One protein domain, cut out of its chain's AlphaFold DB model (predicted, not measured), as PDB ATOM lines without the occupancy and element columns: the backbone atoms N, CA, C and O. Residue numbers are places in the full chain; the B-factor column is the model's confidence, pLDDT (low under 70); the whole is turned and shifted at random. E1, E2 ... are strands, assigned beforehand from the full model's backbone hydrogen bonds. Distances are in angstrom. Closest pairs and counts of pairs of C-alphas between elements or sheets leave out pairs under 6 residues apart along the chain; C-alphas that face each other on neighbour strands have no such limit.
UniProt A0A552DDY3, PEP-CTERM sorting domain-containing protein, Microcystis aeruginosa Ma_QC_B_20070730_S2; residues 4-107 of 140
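This is residues 4 to 107 of the 140 residues of the protein "PEP-CTERM sorting domain-containing protein" of Microcystis aeruginosa Ma_QC_B_20070730_S2 (UniProt A0A552DDY3). Two sheets stand partly face to face as a small sandwich with crossed strands, E1, E3 and E4 making one sheet and E7 to E10 the other; a third sheet, made of the long hairpin E5 and E6 with E2 beside E5, lies at one end of it. E4 comes near E7 on one side of the sandwich, while E1 and E10 lie well apart on the other. The printed part has 104 residues, with no named helix and ten named strands, E1 to E10 in chain order, and its class is all strand. The sheets run E7 E8 E9 E10, E1 E3 E4 and E2 E5 E6, each antiparallel throughout. The whole is compact and rounded, with a radius of gyration of the C-alphas of 12.7 A and spans of 36 by 26 by 23 A.

Find C-alpha 4 at (9.730, 44.720, 30.163); there E1 begins, and it runs through residues 4 to 7. Go on to residues 15 to 18 for E2, then to residues 26 to 31 for E3, 16.9 A from first to last C-alpha. Two residues further on, E4 takes residues 34 to 37. Look next for C-alpha 48 at (-4.163, 40.377, 40.888), where E5 begins; it holds residues 48 to 55 and is 22.7 A long. E6 comes back through residues 58 to 65, 22.9 A long, and with 8 residues each these two are the longest strands. Residues 75 to 79 are E7, 13.5 A long, and residues 82 to 86 are E8, 13.9 A long. E9 holds residues 93 to 96, and E10, residues 99 to 102, ends at C-alpha 102 at (3.560, 37.537, 23.911).

Begin with E7, E8, E9 and E10, a meander, each strand the antiparallel neighbour of the one before, with E7 and E10 as edge strands. Each successive two form a hairpin: look for N 77 and O 84 at 2.7 A, N 95 and O 85 at 2.8 A, and N 94 and O 101 at 2.8 A, within hydrogen-bond range. From edge to edge the strands' lines turn by 50 degrees. Facing this sheet is the sheet E1 E3 E4, the two making a sandwich, two sheets face to face; the facing parts are 9.6 A centre to centre, and the strands of one stand at 57 degrees to those of the other. The closest C-alphas of E4 and E7 are those of Phe 36 and Asn 79, 6.6 A apart, and E3 and E8 are near each other, with 5 pairs of C-alphas within 10 A. Inside the sheet E1 E3 E4, find N 5 and O 28 at 2.8 A between E1 and E3, and N 36 and O 29 at 2.8 A in the hairpin E3 and E4. In the third sheet E5 is the inner strand: N 50 and O 17 are 2.8 A apart toward E2, and N 51 and O 62 are 2.8 A apart in the hairpin E5 and E6. The C-alphas of Phe 63 and Ile 75, the closest of E6 and E7, are 6.6 A apart, and those of Phe 6 and Val 61, the closest of E1 and E6, are 7.5 A apart. E2 is apart from E4 and from E7 to E10.

The two C-alphas farthest apart are those of Gly 56, between E5 and E6, and Ser 81, between E7 and E8, at 38.7 A. The printed part has no cut and no long link. The first and last printed C-alphas, of Gly 4 and Ala 107, are 10.3 A apart. The mean pLDDT of the printed part is 89.9, and residues 105 to 107 are under 70.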
ATOM      1  N   GLY A   4       9.942  44.210  28.818       85.56
ATOM      2  CA  GLY A   4       9.730  44.720  30.163       85.56
ATOM      3  C   GLY A   4      10.372  43.875  31.244       85.56
ATOM      4  O   GLY A   4      10.948  42.823  30.969       85.56
ATOM      5  N   THR A   5      10.245  44.359  32.469       87.69
ATOM      6  CA  THR A   5      10.765  43.765  33.694       87.69
ATOM      7  C   THR A   5       9.655  43.670  34.730       87.69
ATOM      8  O   THR A   5       8.781  44.535  34.811       87.69
ATOM      9  N   PHE A   6       9.715  42.619  35.540       90.62
ATOM     10  CA  PHE A   6       8.954  42.510  36.775       90.62
ATOM     11  C   PHE A   6       9.906  42.060  37.873       90.62
ATOM     12  O   PHE A   6      10.569  41.033  37.732       90.62
ATOM     13  N   SER A   7       9.998  42.836  38.943       90.25
ATOM     14  CA  SER A   7      10.876  42.560  40.077       90.25
ATOM     15  C   SER A   7      10.108  42.674  41.383       90.25
ATOM     16  O   SER A   7       9.022  43.245  41.412       90.25
ATOM     17  N   PHE A   8      10.647  42.069  42.432       92.50
ATOM     18  CA  PHE A   8      10.171  42.132  43.809       92.50
ATOM     19  C   PHE A   8      11.322  41.688  44.717       92.50
ATOM     20  O   PHE A   8      12.258  41.020  44.265       92.50
ATOM     21  N   ASP A   9      11.247  42.041  45.994       89.56
ATOM     22  CA  ASP A   9      12.258  41.662  46.972       89.56
ATOM     23  C   ASP A   9      12.068  40.220  47.456       89.56
ATOM     24  O   ASP A   9      10.954  39.760  47.721       89.56
ATOM     25  N   GLY A  10      13.193  39.522  47.632       87.12
ATOM     26  CA  GLY A  10      13.225  38.125  48.064       87.12
ATOM     27  C   GLY A  10      12.877  37.130  46.954       87.12
ATOM     28  O   GLY A  10      12.758  37.477  45.782       87.12
ATOM     29  N   ASP A  11      12.754  35.856  47.327       85.94
ATOM     30  CA  ASP A  11      12.262  34.798  46.442       85.94
ATOM     31  C   ASP A  11      11.204  33.969  47.190       85.94
ATOM     32  O   ASP A  11      11.555  33.221  48.106       85.94
ATOM     33  N   PRO A  12       9.911  34.090  46.837       88.69
ATOM     34  CA  PRO A  12       8.846  33.316  47.467       88.69
ATOM     35  C   PRO A  12       8.773  31.866  46.946       88.69
ATOM     36  O   PRO A  12       7.961  31.079  47.431       88.69
ATOM     37  N   GLY A  13       9.599  31.489  45.966       90.75
ATOM     38  CA  GLY A  13       9.599  30.180  45.323       90.75
ATOM     39  C   GLY A  13       8.684  30.100  44.098       90.75
ATOM     40  O   GLY A  13       8.323  31.104  43.484       90.75
ATOM     41  N   ASN A  14       8.375  28.879  43.661       94.00
ATOM     42  CA  ASN A  14       7.355  28.636  42.634       94.00
ATOM     43  C   ASN A  14       5.968  28.655  43.279       94.00
ATOM     44  O   ASN A  14       5.786  28.063  44.342       94.00
ATOM     45  N   GLY A  15       4.981  29.246  42.612       95.12
ATOM     46  CA  GLY A  15       3.606  29.254  43.101       95.12
ATOM     47  C   GLY A  15       2.788  30.435  42.605       95.12
ATOM     48  O   GLY A  15       3.258  31.237  41.796       95.12
ATOM     49  N   ASP A  16       1.565  30.516  43.123       95.94
ATOM     50  CA  ASP A  16       0.642  31.619  42.885       95.94
ATOM     51  C   ASP A  16       0.588  32.491  44.136       95.94
ATOM     52  O   ASP A  16       0.292  32.012  45.232       95.94
ATOM     53  N   PHE A  17       0.854  33.780  43.965       95.81
ATOM     54  CA  PHE A  17       0.942  34.746  45.052       95.81
ATOM     55  C   PHE A  17       0.014  35.921  44.776       95.81
ATOM     56  O   PHE A  17      -0.170  36.320  43.626       95.81
ATOM     57  N   ALA A  18      -0.559  36.513  45.823       96.56
ATOM     58  CA  ALA A  18      -1.200  37.814  45.671       96.56
ATOM     59  C   ALA A  18      -0.131  38.842  45.285       96.56
ATOM     60  O   ALA A  18       0.927  38.866  45.917       96.56
ATOM     61  N   LEU A  19      -0.396  39.715  44.307       95.56
ATOM     62  CA  LEU A  19       0.569  40.757  43.927       95.56
ATOM     63  C   LEU A  19       0.981  41.599  45.145       95.56
ATOM     64  O   LEU A  19       2.152  41.906  45.329       95.56
ATOM     65  N   THR A  20       0.026  41.882  46.030       96.06
ATOM     66  CA  THR A  20       0.236  42.635  47.274       96.06
ATOM     67  C   THR A  20       1.097  41.921  48.319       96.06
ATOM     68  O   THR A  20       1.538  42.567  49.265       96.06
ATOM     69  N   SER A  21       1.341  40.613  48.179       96.06
ATOM     70  CA  SER A  21       2.271  39.871  49.045       96.06
ATOM     71  C   SER A  21       3.727  39.950  48.583       96.06
ATOM     72  O   SER A  21       4.620  39.579  49.342       96.06
ATOM     73  N   LEU A  22       3.978  40.438  47.365       93.81
ATOM     74  CA  LEU A  22       5.324  40.613  46.829       93.81
ATOM     75  C   LEU A  22       5.863  41.977  47.269       93.81
ATOM     76  O   LEU A  22       5.364  43.025  46.858       93.81
ATOM     77  N   ALA A  23       6.865  41.963  48.146       92.25
ATOM     78  CA  ALA A  23       7.453  43.181  48.687       92.25
ATOM     79  C   ALA A  23       8.154  43.990  47.587       92.25
ATOM     80  O   ALA A  23       8.859  43.420  46.756       92.25
ATOM     81  N   ASN A  24       7.963  45.314  47.602       92.88
ATOM     82  CA  ASN A  24       8.593  46.259  46.674       92.88
ATOM     83  C   ASN A  24       8.507  45.826  45.203       92.88
ATOM     84  O   ASN A  24       9.468  45.977  44.451       92.88
ATOM     85  N   PHE A  25       7.364  45.262  44.793       93.94
ATOM     86  CA  PHE A  25       7.213  44.855  43.407       93.94
ATOM     87  C   PHE A  25       7.301  46.072  42.478       93.94
ATOM     88  O   PHE A  25       6.708  47.119  42.744       93.94
ATOM     89  N   ASP A  26       7.991  45.912  41.357       93.56
ATOM     90  CA  ASP A  26       8.114  46.928  40.318       93.56
ATOM     91  C   ASP A  26       7.911  46.295  38.946       93.56
ATOM     92  O   ASP A  26       8.521  45.277  38.602       93.56
ATOM     93  N   PHE A  27       7.013  46.895  38.178       93.00
ATOM     94  CA  PHE A  27       6.678  46.526  36.822       93.00
ATOM     95  C   PHE A  27       7.041  47.674  35.888       93.00
ATOM     96  O   PHE A  27       6.663  48.823  36.112       93.00
ATOM     97  N   SER A  28       7.690  47.332  34.778       92.69
ATOM     98  CA  SER A  28       7.915  48.245  33.666       92.69
ATOM     99  C   SER A  28       7.796  47.480  32.360       92.69
ATOM    100  O   SER A  28       8.515  46.509  32.140       92.69
ATOM    101  N   PHE A  29       6.897  47.894  31.472       92.31
ATOM    102  CA  PHE A  29       6.736  47.270  30.163       92.31
ATOM    103  C   PHE A  29       6.582  48.320  29.077       92.31
ATOM    104  O   PHE A  29       5.716  49.186  29.144       92.31
ATOM    105  N   THR A  30       7.414  48.226  28.047       91.25
ATOM    106  CA  THR A  30       7.434  49.146  26.918       91.25
ATOM    107  C   THR A  30       6.892  48.475  25.664       91.25
ATOM    108  O   THR A  30       7.377  47.432  25.218       91.25
ATOM    109  N   PHE A  31       5.893  49.107  25.052       89.75
ATOM    110  CA  PHE A  31       5.326  48.694  23.776       89.75
ATOM    111  C   PHE A  31       4.878  49.907  22.957       89.75
ATOM    112  O   PHE A  31       4.208  50.806  23.457       89.75
ATOM    113  N   GLY A  32       5.242  49.925  21.671       87.12
ATOM    114  CA  GLY A  32       4.816  50.981  20.746       87.12
ATOM    115  C   GLY A  32       5.248  52.389  21.172       87.12
ATOM    116  O   GLY A  32       4.509  53.334  20.935       87.12
ATOM    117  N   GLY A  33       6.396  52.520  21.846       89.31
ATOM    118  CA  GLY A  33       6.897  53.797  22.373       89.31
ATOM    119  C   GLY A  33       6.251  54.259  23.684       89.31
ATOM    120  O   GLY A  33       6.638  55.301  24.196       89.31
ATOM    121  N   ASN A  34       5.308  53.492  24.243       92.25
ATOM    122  CA  ASN A  34       4.692  53.764  25.541       92.25
ATOM    123  C   ASN A  34       5.288  52.836  26.596       92.25
ATOM    124  O   ASN A  34       5.397  51.631  26.351       92.25
ATOM    125  N   THR A  35       5.621  53.381  27.762       93.75
ATOM    126  CA  THR A  35       6.065  52.613  28.928       93.75
ATOM    127  C   THR A  35       4.958  52.616  29.971       93.75
ATOM    128  O   THR A  35       4.474  53.676  30.354       93.75
ATOM    129  N   PHE A  36       4.567  51.424  30.406       95.12
ATOM    130  CA  PHE A  36       3.575  51.186  31.446       95.12
ATOM    131  C   PHE A  36       4.287  50.736  32.716       95.12
ATOM    132  O   PHE A  36       5.131  49.840  32.664       95.12
ATOM    133  N   THR A  37       3.932  51.347  33.837       95.94
ATOM    134  CA  THR A  37       4.540  51.138  35.153       95.94
ATOM    135  C   THR A  37       3.487  50.781  36.199       95.94
ATOM    136  O   THR A  37       2.289  50.759  35.905       95.94
ATOM    137  N   ASN A  38       3.907  50.562  37.448       95.62
ATOM    138  CA  ASN A  38       2.988  50.392  38.578       95.62
ATOM    139  C   ASN A  38       1.948  51.518  38.690       95.62
ATOM    140  O   ASN A  38       0.811  51.262  39.082       95.62
ATOM    141  N   ALA A  39       2.326  52.753  38.344       96.25
ATOM    142  CA  ALA A  39       1.441  53.912  38.425       96.25
ATOM    143  C   ALA A  39       0.280  53.850  37.419       96.25
ATOM    144  O   ALA A  39      -0.751  54.479  37.637       96.25
ATOM    145  N   ASP A  40       0.443  53.085  36.339       96.56
ATOM    146  CA  ASP A  40      -0.556  52.954  35.283       96.56
ATOM    147  C   ASP A  40      -1.535  51.799  35.554       96.56
ATOM    148  O   ASP A  40      -2.479  51.623  34.787       96.56
ATOM    149  N   ILE A  41      -1.336  50.997  36.612       95.44
ATOM    150  CA  ILE A  41      -2.203  49.856  36.940       95.44
ATOM    151  C   ILE A  41      -3.606  50.351  37.311       95.44
ATOM    152  O   ILE A  41      -3.795  51.147  38.227       95.44
ATOM    153  N   THR A  42      -4.609  49.800  36.633       95.56
ATOM    154  CA  THR A  42      -6.033  50.095  36.861       95.56
ATOM    155  C   THR A  42      -6.805  48.923  37.459       95.56
ATOM    156  O   THR A  42      -7.839  49.132  38.093       95.56
ATOM    157  N   THR A  43      -6.314  47.688  37.314       95.94
ATOM    158  CA  THR A  43      -6.879  46.545  38.044       95.94
ATOM    159  C   THR A  43      -6.626  46.722  39.546       95.94
ATOM    160  O   THR A  43      -5.477  46.941  39.933       95.94
ATOM    161  N   PRO A  44      -7.642  46.585  40.421       95.25
ATOM    162  CA  PRO A  44      -7.426  46.615  41.865       95.25
ATOM    163  C   PRO A  44      -6.357  45.599  42.282       95.25
ATOM    164  O   PRO A  44      -6.490  44.416  41.978       95.25
ATOM    165  N   LEU A  45      -5.316  46.039  42.999       95.00
ATOM    166  CA  LEU A  45      -4.160  45.181  43.314       95.00
ATOM    167  C   LEU A  45      -4.549  43.901  44.068       95.00
ATOM    168  O   LEU A  45      -3.944  42.854  43.859       95.00
ATOM    169  N   ALA A  46      -5.593  43.968  44.899       94.56
ATOM    170  CA  ALA A  46      -6.131  42.824  45.633       94.56
ATOM    171  C   ALA A  46      -6.719  41.720  44.730       94.56
ATOM    172  O   ALA A  46      -6.882  40.589  45.178       94.56
ATOM    173  N   ASN A  47      -7.022  42.032  43.468       94.75
ATOM    174  CA  ASN A  47      -7.585  41.083  42.508       94.75
ATOM    175  C   ASN A  47      -6.514  40.410  41.639       94.75
ATOM    176  O   ASN A  47      -6.848  39.525  40.850       94.75
ATOM    177  N   ILE A  48      -5.250  40.834  41.750       96.00
ATOM    178  CA  ILE A  48      -4.163  40.377  40.888       96.00
ATOM    179  C   ILE A  48      -3.398  39.254  41.586       96.00
ATOM    180  O   ILE A  48      -2.879  39.422  42.694       96.00
ATOM    181  N   LEU A  49      -3.285  38.120  40.898       95.69
ATOM    182  CA  LEU A  49      -2.367  37.046  41.264       95.69
ATOM    183  C   LEU A  49      -1.155  37.049  40.336       95.69
ATOM    184  O   LEU A  49      -1.256  37.377  39.155       95.69
ATOM    185  N   VAL A  50      -0.021  36.617  40.867       94.50
ATOM    186  CA  VAL A  50       1.228  36.424  40.141       94.50
ATOM    187  C   VAL A  50       1.614  34.960  40.256       94.50
ATOM    188  O   VAL A  50       1.810  34.455  41.358       94.50
ATOM    189  N   ARG A  51       1.729  34.281  39.117       94.00
ATOM    190  CA  ARG A  51       2.318  32.949  39.037       94.00
ATOM    191  C   ARG A  51       3.792  33.085  38.730       94.00
ATOM    192  O   ARG A  51       4.157  33.659  37.702       94.00
ATOM    193  N   ILE A  52       4.605  32.520  39.607       93.19
ATOM    194  CA  ILE A  52       6.047  32.424  39.444       93.19
ATOM    195  C   ILE A  52       6.380  30.957  39.194       93.19
ATOM    196  O   ILE A  52       6.021  30.078  39.982       93.19
ATOM    197  N   SER A  53       7.062  30.684  38.086       91.88
ATOM    198  CA  SER A  53       7.567  29.354  37.756       91.88
ATOM    199  C   SER A  53       9.032  29.417  37.331       91.88
ATOM    200  O   SER A  53       9.530  30.453  36.895       91.88
ATOM    201  N   THR A  54       9.742  28.305  37.489       89.81
ATOM    202  CA  THR A  54      11.146  28.167  37.088       89.81
ATOM    203  C   THR A  54      11.251  27.092  36.023       89.81
ATOM    204  O   THR A  54      10.729  25.991  36.209       89.81
ATOM    205  N   SER A  55      11.950  27.390  34.931       84.88
ATOM    206  CA  SER A  55      12.334  26.403  33.922       84.88
ATOM    207  C   SER A  55      13.813  26.576  33.600       84.88
ATOM    208  O   SER A  55      14.222  27.589  33.037       84.88
ATOM    209  N   GLY A  56      14.627  25.585  33.969       85.81
ATOM    210  CA  GLY A  56      16.083  25.715  33.917       85.81
ATOM    211  C   GLY A  56      16.573  26.806  34.874       85.81
ATOM    212  O   GLY A  56      16.223  26.790  36.052       85.81
ATOM    213  N   SER A  57      17.370  27.743  34.360       81.06
ATOM    214  CA  SER A  57      17.836  28.934  35.085       81.06
ATOM    215  C   SER A  57      16.842  30.096  35.067       81.06
ATOM    216  O   SER A  57      17.039  31.073  35.788       81.06
ATOM    217  N   ASP A  58      15.799  30.016  34.240       81.31
ATOM    218  CA  ASP A  58      14.932  31.152  33.956       81.31
ATOM    219  C   ASP A  58      13.707  31.152  34.867       81.31
ATOM    220  O   ASP A  58      13.071  30.115  35.102       81.31
ATOM    221  N   ARG A  59      13.346  32.344  35.349       84.75
ATOM    222  CA  ARG A  59      12.106  32.579  36.091       84.75
ATOM    223  C   ARG A  59      11.075  33.221  35.184       84.75
ATOM    224  O   ARG A  59      11.370  34.178  34.477       84.75
ATOM    225  N   PHE A  60       9.862  32.699  35.242       88.06
ATOM    226  CA  PHE A  60       8.730  33.134  34.443       88.06
ATOM    227  C   PHE A  60       7.679  33.733  35.360       88.06
ATOM    228  O   PHE A  60       7.340  33.157  36.394       88.06
ATOM    229  N   VAL A  61       7.156  34.880  34.943       90.69
ATOM    230  CA  VAL A  61       6.110  35.609  35.650       90.69
ATOM    231  C   VAL A  61       4.893  35.739  34.751       90.69
ATOM    232  O   VAL A  61       4.968  36.300  33.654       90.69
ATOM    233  N   ASN A  62       3.755  35.257  35.240       92.06
ATOM    234  CA  ASN A  62       2.463  35.412  34.584       92.06
ATOM    235  C   ASN A  62       1.433  35.998  35.543       92.06
ATOM    236  O   ASN A  62       1.471  35.743  36.743       92.06
ATOM    237  N   PHE A  63       0.485  36.756  35.001       93.19
ATOM    238  CA  PHE A  63      -0.537  37.433  35.791       93.19
ATOM    239  C   PHE A  63      -1.883  36.715  35.668       93.19
ATOM    240  O   PHE A  63      -2.299  36.314  34.580       93.19
ATOM    241  N   GLY A  64      -2.569  36.551  36.793       92.94
ATOM    242  CA  GLY A  64      -3.884  35.926  36.906       92.94
ATOM    243  C   GLY A  64      -4.751  36.654  37.931       92.94
ATOM    244  O   GLY A  64      -4.537  37.830  38.214       92.94
ATOM    245  N   GLY A  65      -5.720  35.939  38.504       89.06
ATOM    246  CA  GLY A  65      -6.586  36.448  39.568       89.06
ATOM    247  C   GLY A  65      -8.046  36.608  39.156       89.06
ATOM    248  O   GLY A  65      -8.492  36.052  38.153       89.06
ATOM    249  N   THR A  66      -8.809  37.346  39.959       85.38
ATOM    250  CA  THR A  66     -10.273  37.463  39.822       85.38
ATOM    251  C   THR A  66     -10.709  38.487  38.780       85.38
ATOM    252  O   THR A  66     -11.907  38.610  38.519       85.38
ATOM    253  N   ARG A  67      -9.745  39.152  38.122       83.94
ATOM    254  CA  ARG A  67      -9.965  40.221  37.132       83.94
ATOM    255  C   ARG A  67     -10.552  41.466  37.821       83.94
ATOM    256  O   ARG A  67     -10.693  41.513  39.042       83.94
ATOM    257  N   GLY A  68     -10.856  42.514  37.061       75.31
ATOM    258  CA  GLY A  68     -11.499  43.724  37.606       75.31
ATOM    259  C   GLY A  68     -10.935  45.050  37.109       75.31
ATOM    260  O   GLY A  68     -11.411  46.093  37.541       75.31
ATOM    261  N   GLY A  69      -9.944  45.021  36.217       78.50
ATOM    262  CA  GLY A  69      -9.548  46.198  35.453       78.50
ATOM    263  C   GLY A  69     -10.481  46.463  34.267       78.50
ATOM    264  O   GLY A  69     -11.366  45.664  33.938       78.50
ATOM    265  N   SER A  70     -10.277  47.610  33.619       85.88
ATOM    266  CA  SER A  70     -11.152  48.140  32.567       85.88
ATOM    267  C   SER A  70     -11.202  47.309  31.279       85.88
ATOM    268  O   SER A  70     -12.090  47.530  30.457       85.88
ATOM    269  N   PHE A  71     -10.277  46.365  31.081       90.44
ATOM    270  CA  PHE A  71     -10.147  45.587  29.845       90.44
ATOM    271  C   PHE A  71     -10.368  44.081  30.045       90.44
ATOM    272  O   PHE A  71     -10.274  43.311  29.087       90.44
ATOM    273  N   GLY A  72     -10.713  43.646  31.262       86.88
ATOM    274  CA  GLY A  72     -11.052  42.250  31.560       86.88
ATOM    275  C   GLY A  72      -9.853  41.295  31.561       86.88
ATOM    276  O   GLY A  72     -10.043  40.066  31.552       86.88
ATOM    277  N   GLY A  73      -8.639  41.848  31.564       91.19
ATOM    278  CA  GLY A  73      -7.396  41.120  31.764       91.19
ATOM    279  C   GLY A  73      -7.157  40.739  33.224       91.19
ATOM    280  O   GLY A  73      -7.942  41.064  34.119       91.19
ATOM    281  N   SER A  74      -6.063  40.017  33.458       93.25
ATOM    282  CA  SER A  74      -5.550  39.738  34.807       93.25
ATOM    283  C   SER A  74      -4.951  40.987  35.452       93.25
ATOM    284  O   SER A  74      -5.155  41.236  36.635       93.25
ATOM    285  N   ILE A  75      -4.268  41.801  34.652       94.25
ATOM    286  CA  ILE A  75      -3.737  43.107  35.027       94.25
ATOM    287  C   ILE A  75      -3.860  44.053  33.830       94.25
ATOM    288  O   ILE A  75      -3.460  43.722  32.710       94.25
ATOM    289  N   ASP A  76      -4.449  45.216  34.087       95.38
ATOM    290  CA  ASP A  76      -4.787  46.239  33.107       95.38
ATOM    291  C   ASP A  76      -4.066  47.540  33.452       95.38
ATOM    292  O   ASP A  76      -4.051  47.955  34.611       95.38
ATOM    293  N   PHE A  77      -3.531  48.210  32.437       95.56
ATOM    294  CA  PHE A  77      -2.808  49.467  32.546       95.56
ATOM    295  C   PHE A  77      -3.408  50.526  31.621       95.56
ATOM    296  O   PHE A  77      -3.781  50.229  30.480       95.56
ATOM    297  N   VAL A  78      -3.437  51.771  32.090       95.19
ATOM    298  CA  VAL A  78      -3.824  52.948  31.307       95.19
ATOM    299  C   VAL A  78      -2.805  54.054  31.544       95.19
ATOM    300  O   VAL A  78      -2.682  54.547  32.659       95.19
ATOM    301  N   ASN A  79      -2.121  54.469  30.478       92.19
ATOM    302  CA  ASN A  79      -1.223  55.620  30.480       92.19
ATOM    303  C   ASN A  79      -1.724  56.635  29.452       92.19
ATOM    304  O   ASN A  79      -1.643  56.375  28.250       92.19
ATOM    305  N   ALA A  80      -2.242  57.776  29.912       86.62
ATOM    306  CA  ALA A  80      -2.811  58.826  29.065       86.62
ATOM    307  C   ALA A  80      -3.781  58.275  27.992       86.62
ATOM    308  O   ALA A  80      -4.936  57.990  28.300       86.62
ATOM    309  N   SER A  81      -3.312  58.107  26.750       85.25
ATOM    310  CA  SER A  81      -4.102  57.628  25.600       85.25
ATOM    311  C   SER A  81      -3.856  56.159  25.226       85.25
ATOM    312  O   SER A  81      -4.437  55.666  24.259       85.25
ATOM    313  N   SER A  82      -2.988  55.462  25.953       92.19
ATOM    314  CA  SER A  82      -2.548  54.103  25.651       92.19
ATOM    315  C   SER A  82      -3.040  53.126  26.715       92.19
ATOM    316  O   SER A  82      -3.037  53.425  27.907       92.19
ATOM    317  N   SER A  83      -3.437  51.929  26.285       94.38
ATOM    318  CA  SER A  83      -3.820  50.839  27.181       94.38
ATOM    319  C   SER A  83      -2.968  49.605  26.953       94.38
ATOM    320  O   SER A  83      -2.517  49.337  25.836       94.38
ATOM    321  N   LEU A  84      -2.767  48.840  28.016       94.75
ATOM    322  CA  LEU A  84      -2.121  47.539  27.988       94.75
ATOM    323  C   LEU A  84      -2.899  46.606  28.905       94.75
ATOM    324  O   LEU A  84      -3.296  46.991  29.995       94.75
ATOM    325  N   SER A  85      -3.116  45.375  28.478       94.06
ATOM    326  CA  SER A  85      -3.795  44.377  29.294       94.06
ATOM    327  C   SER A  85      -3.188  43.010  29.065       94.06
ATOM    328  O   SER A  85      -2.846  42.648  27.936       94.06
ATOM    329  N   PHE A  86      -3.039  42.251  30.141       92.19
ATOM    330  CA  PHE A  86      -2.549  40.882  30.100       92.19
ATOM    331  C   PHE A  86      -3.716  39.916  30.173       92.19
ATOM    332  O   PHE A  86      -4.700  40.140  30.878       92.19
ATOM    333  N   GLN A  87      -3.612  38.822  29.426       89.12
ATOM    334  CA  GLN A  87      -4.648  37.804  29.417       89.12
ATOM    335  C   GLN A  87      -4.997  37.319  30.828       89.12
ATOM    336  O   GLN A  87      -4.114  37.235  31.685       89.12
ATOM    337  N   PRO A  88      -6.262  36.939  31.060       85.62
ATOM    338  CA  PRO A  88      -6.638  36.250  32.287       85.62
ATOM    339  C   PRO A  88      -5.918  34.893  32.413       85.62
ATOM    340  O   PRO A  88      -5.256  34.426  31.482       85.62
ATOM    341  N   ASP A  89      -6.088  34.258  33.574       88.31
ATOM    342  CA  ASP A  89      -5.726  32.855  33.818       88.31
ATOM    343  C   ASP A  89      -4.246  32.519  33.572       88.31
ATOM    344  O   ASP A  89      -3.911  31.436  33.093       88.31
ATOM    345  N   PHE A  90      -3.341  33.447  33.911       91.12
ATOM    346  CA  PHE A  90      -1.891  33.281  33.745       91.12
ATOM    347  C   PHE A  90      -1.457  33.111  32.280       91.12
ATOM    348  O   PHE A  90      -0.418  32.519  31.987       91.12
ATOM    349  N   GLY A  91      -2.243  33.644  31.339       87.88
ATOM    350  CA  GLY A  91      -1.944  33.582  29.914       87.88
ATOM    351  C   GLY A  91      -0.722  34.416  29.502       87.88
ATOM    352  O   GLY A  91      -0.469  35.503  30.009       87.88
ATOM    353  N   LEU A  92      -0.003  33.944  28.479       86.44
ATOM    354  CA  LEU A  92       1.261  34.541  28.011       86.44
ATOM    355  C   LEU A  92       1.111  35.750  27.076       86.44
ATOM    356  O   LEU A  92       2.097  36.206  26.510       86.44
ATOM    357  N   ARG A  93      -0.105  36.250  26.839       90.00
ATOM    358  CA  ARG A  93      -0.331  37.317  25.840       90.00
ATOM    359  C   ARG A  93      -0.660  38.611  26.547       90.00
ATOM    360  O   ARG A  93      -1.347  38.613  27.565       90.00
ATOM    361  N   TYR A  94      -0.222  39.692  25.935       92.00
ATOM    362  CA  TYR A  94      -0.685  41.029  26.230       92.00
ATOM    363  C   TYR A  94      -1.420  41.594  25.016       92.00
ATOM    364  O   TYR A  94      -1.279  41.111  23.882       92.00
ATOM    365  N   PHE A  95      -2.195  42.642  25.249       90.88
ATOM    366  CA  PHE A  95      -2.868  43.386  24.211       90.88
ATOM    367  C   PHE A  95      -2.884  44.882  24.473       90.88
ATOM    368  O   PHE A  95      -2.953  45.319  25.614       90.88
ATOM    369  N   SER A  96      -2.811  45.656  23.393       91.00
ATOM    370  CA  SER A  96      -2.847  47.118  23.408       91.00
ATOM    371  C   SER A  96      -3.594  47.580  22.159       91.00
ATOM    372  O   SER A  96      -3.143  47.347  21.033       91.00
ATOM    373  N   GLY A  97      -4.806  48.113  22.338       85.75
ATOM    374  CA  GLY A  97      -5.746  48.343  21.235       85.75
ATOM    375  C   GLY A  97      -5.996  47.073  20.404       85.75
ATOM    376  O   GLY A  97      -6.346  46.015  20.939       85.75
ATOM    377  N   SER A  98      -5.782  47.160  19.089       86.06
ATOM    378  CA  SER A  98      -5.901  46.022  18.160       86.06
ATOM    379  C   SER A  98      -4.688  45.083  18.171       86.06
ATOM    380  O   SER A  98      -4.757  43.987  17.618       86.06
ATOM    381  N   PHE A  99      -3.575  45.472  18.799       89.12
ATOM    382  CA  PHE A  99      -2.365  44.655  18.825       89.12
ATOM    383  C   PHE A  99      -2.444  43.561  19.889       89.12
ATOM    384  O   PHE A  99      -3.049  43.728  20.953       89.12
ATOM    385  N   ARG A 100      -1.811  42.426  19.590       90.12
ATOM    386  CA  ARG A 100      -1.629  41.270  20.475       90.12
ATOM    387  C   ARG A 100      -0.168  40.834  20.388       90.12
ATOM    388  O   ARG A 100       0.392  40.810  19.296       90.12
ATOM    389  N   GLY A 101       0.442  40.488  21.513       87.19
ATOM    390  CA  GLY A 101       1.815  39.985  21.559       87.19
ATOM    391  C   GLY A 101       2.029  39.044  22.733       87.19
ATOM    392  O   GLY A 101       1.141  38.898  23.568       87.19
ATOM    393  N   ASN A 102       3.194  38.398  22.790       85.81
ATOM    394  CA  ASN A 102       3.560  37.537  23.911       85.81
ATOM    395  C   ASN A 102       4.403  38.311  24.924       85.81
ATOM    396  O   ASN A 102       5.298  39.061  24.541       85.81
ATOM    397  N   TYR A 103       4.118  38.099  26.200       80.19
ATOM    398  CA  TYR A 103       4.905  38.576  27.320       80.19
ATOM    399  C   TYR A 103       5.525  37.399  28.053       80.19
ATOM    400  O   TYR A 103       4.856  36.414  28.365       80.19
ATOM    401  N   GLN A 104       6.799  37.564  28.371       70.62
ATOM    402  CA  GLN A 104       7.529  36.710  29.281       70.62
ATOM    403  C   GLN A 104       8.223  37.635  30.274       70.62
ATOM    404  O   GLN A 104       9.232  38.258  29.949       70.62
ATOM    405  N   GLY A 105       7.634  37.780  31.460       68.25
ATOM    406  CA  GLY A 105       8.278  38.492  32.552       68.25
ATOM    407  C   GLY A 105       9.393  37.632  33.110       68.25
ATOM    408  O   GLY A 105       9.128  36.506  33.532       68.25
ATOM    409  N   VAL A 106      10.616  38.153  33.102       63.84
ATOM    410  CA  VAL A 106      11.749  37.520  33.774       63.84
ATOM    411  C   VAL A 106      11.919  38.205  35.122       63.84
ATOM    412  O   VAL A 106      12.179  39.406  35.169       63.84
ATOM    413  N   ALA A 107      11.737  37.450  36.206       63.84
ATOM    414  CA  ALA A 107      12.057  37.920  37.550       63.84
ATOM    415  C   ALA A 107      13.535  37.654  37.846       63.84
ATOM    416  O   ALA A 107      14.024  36.543  37.630       63.84
TER     417      ALA A 107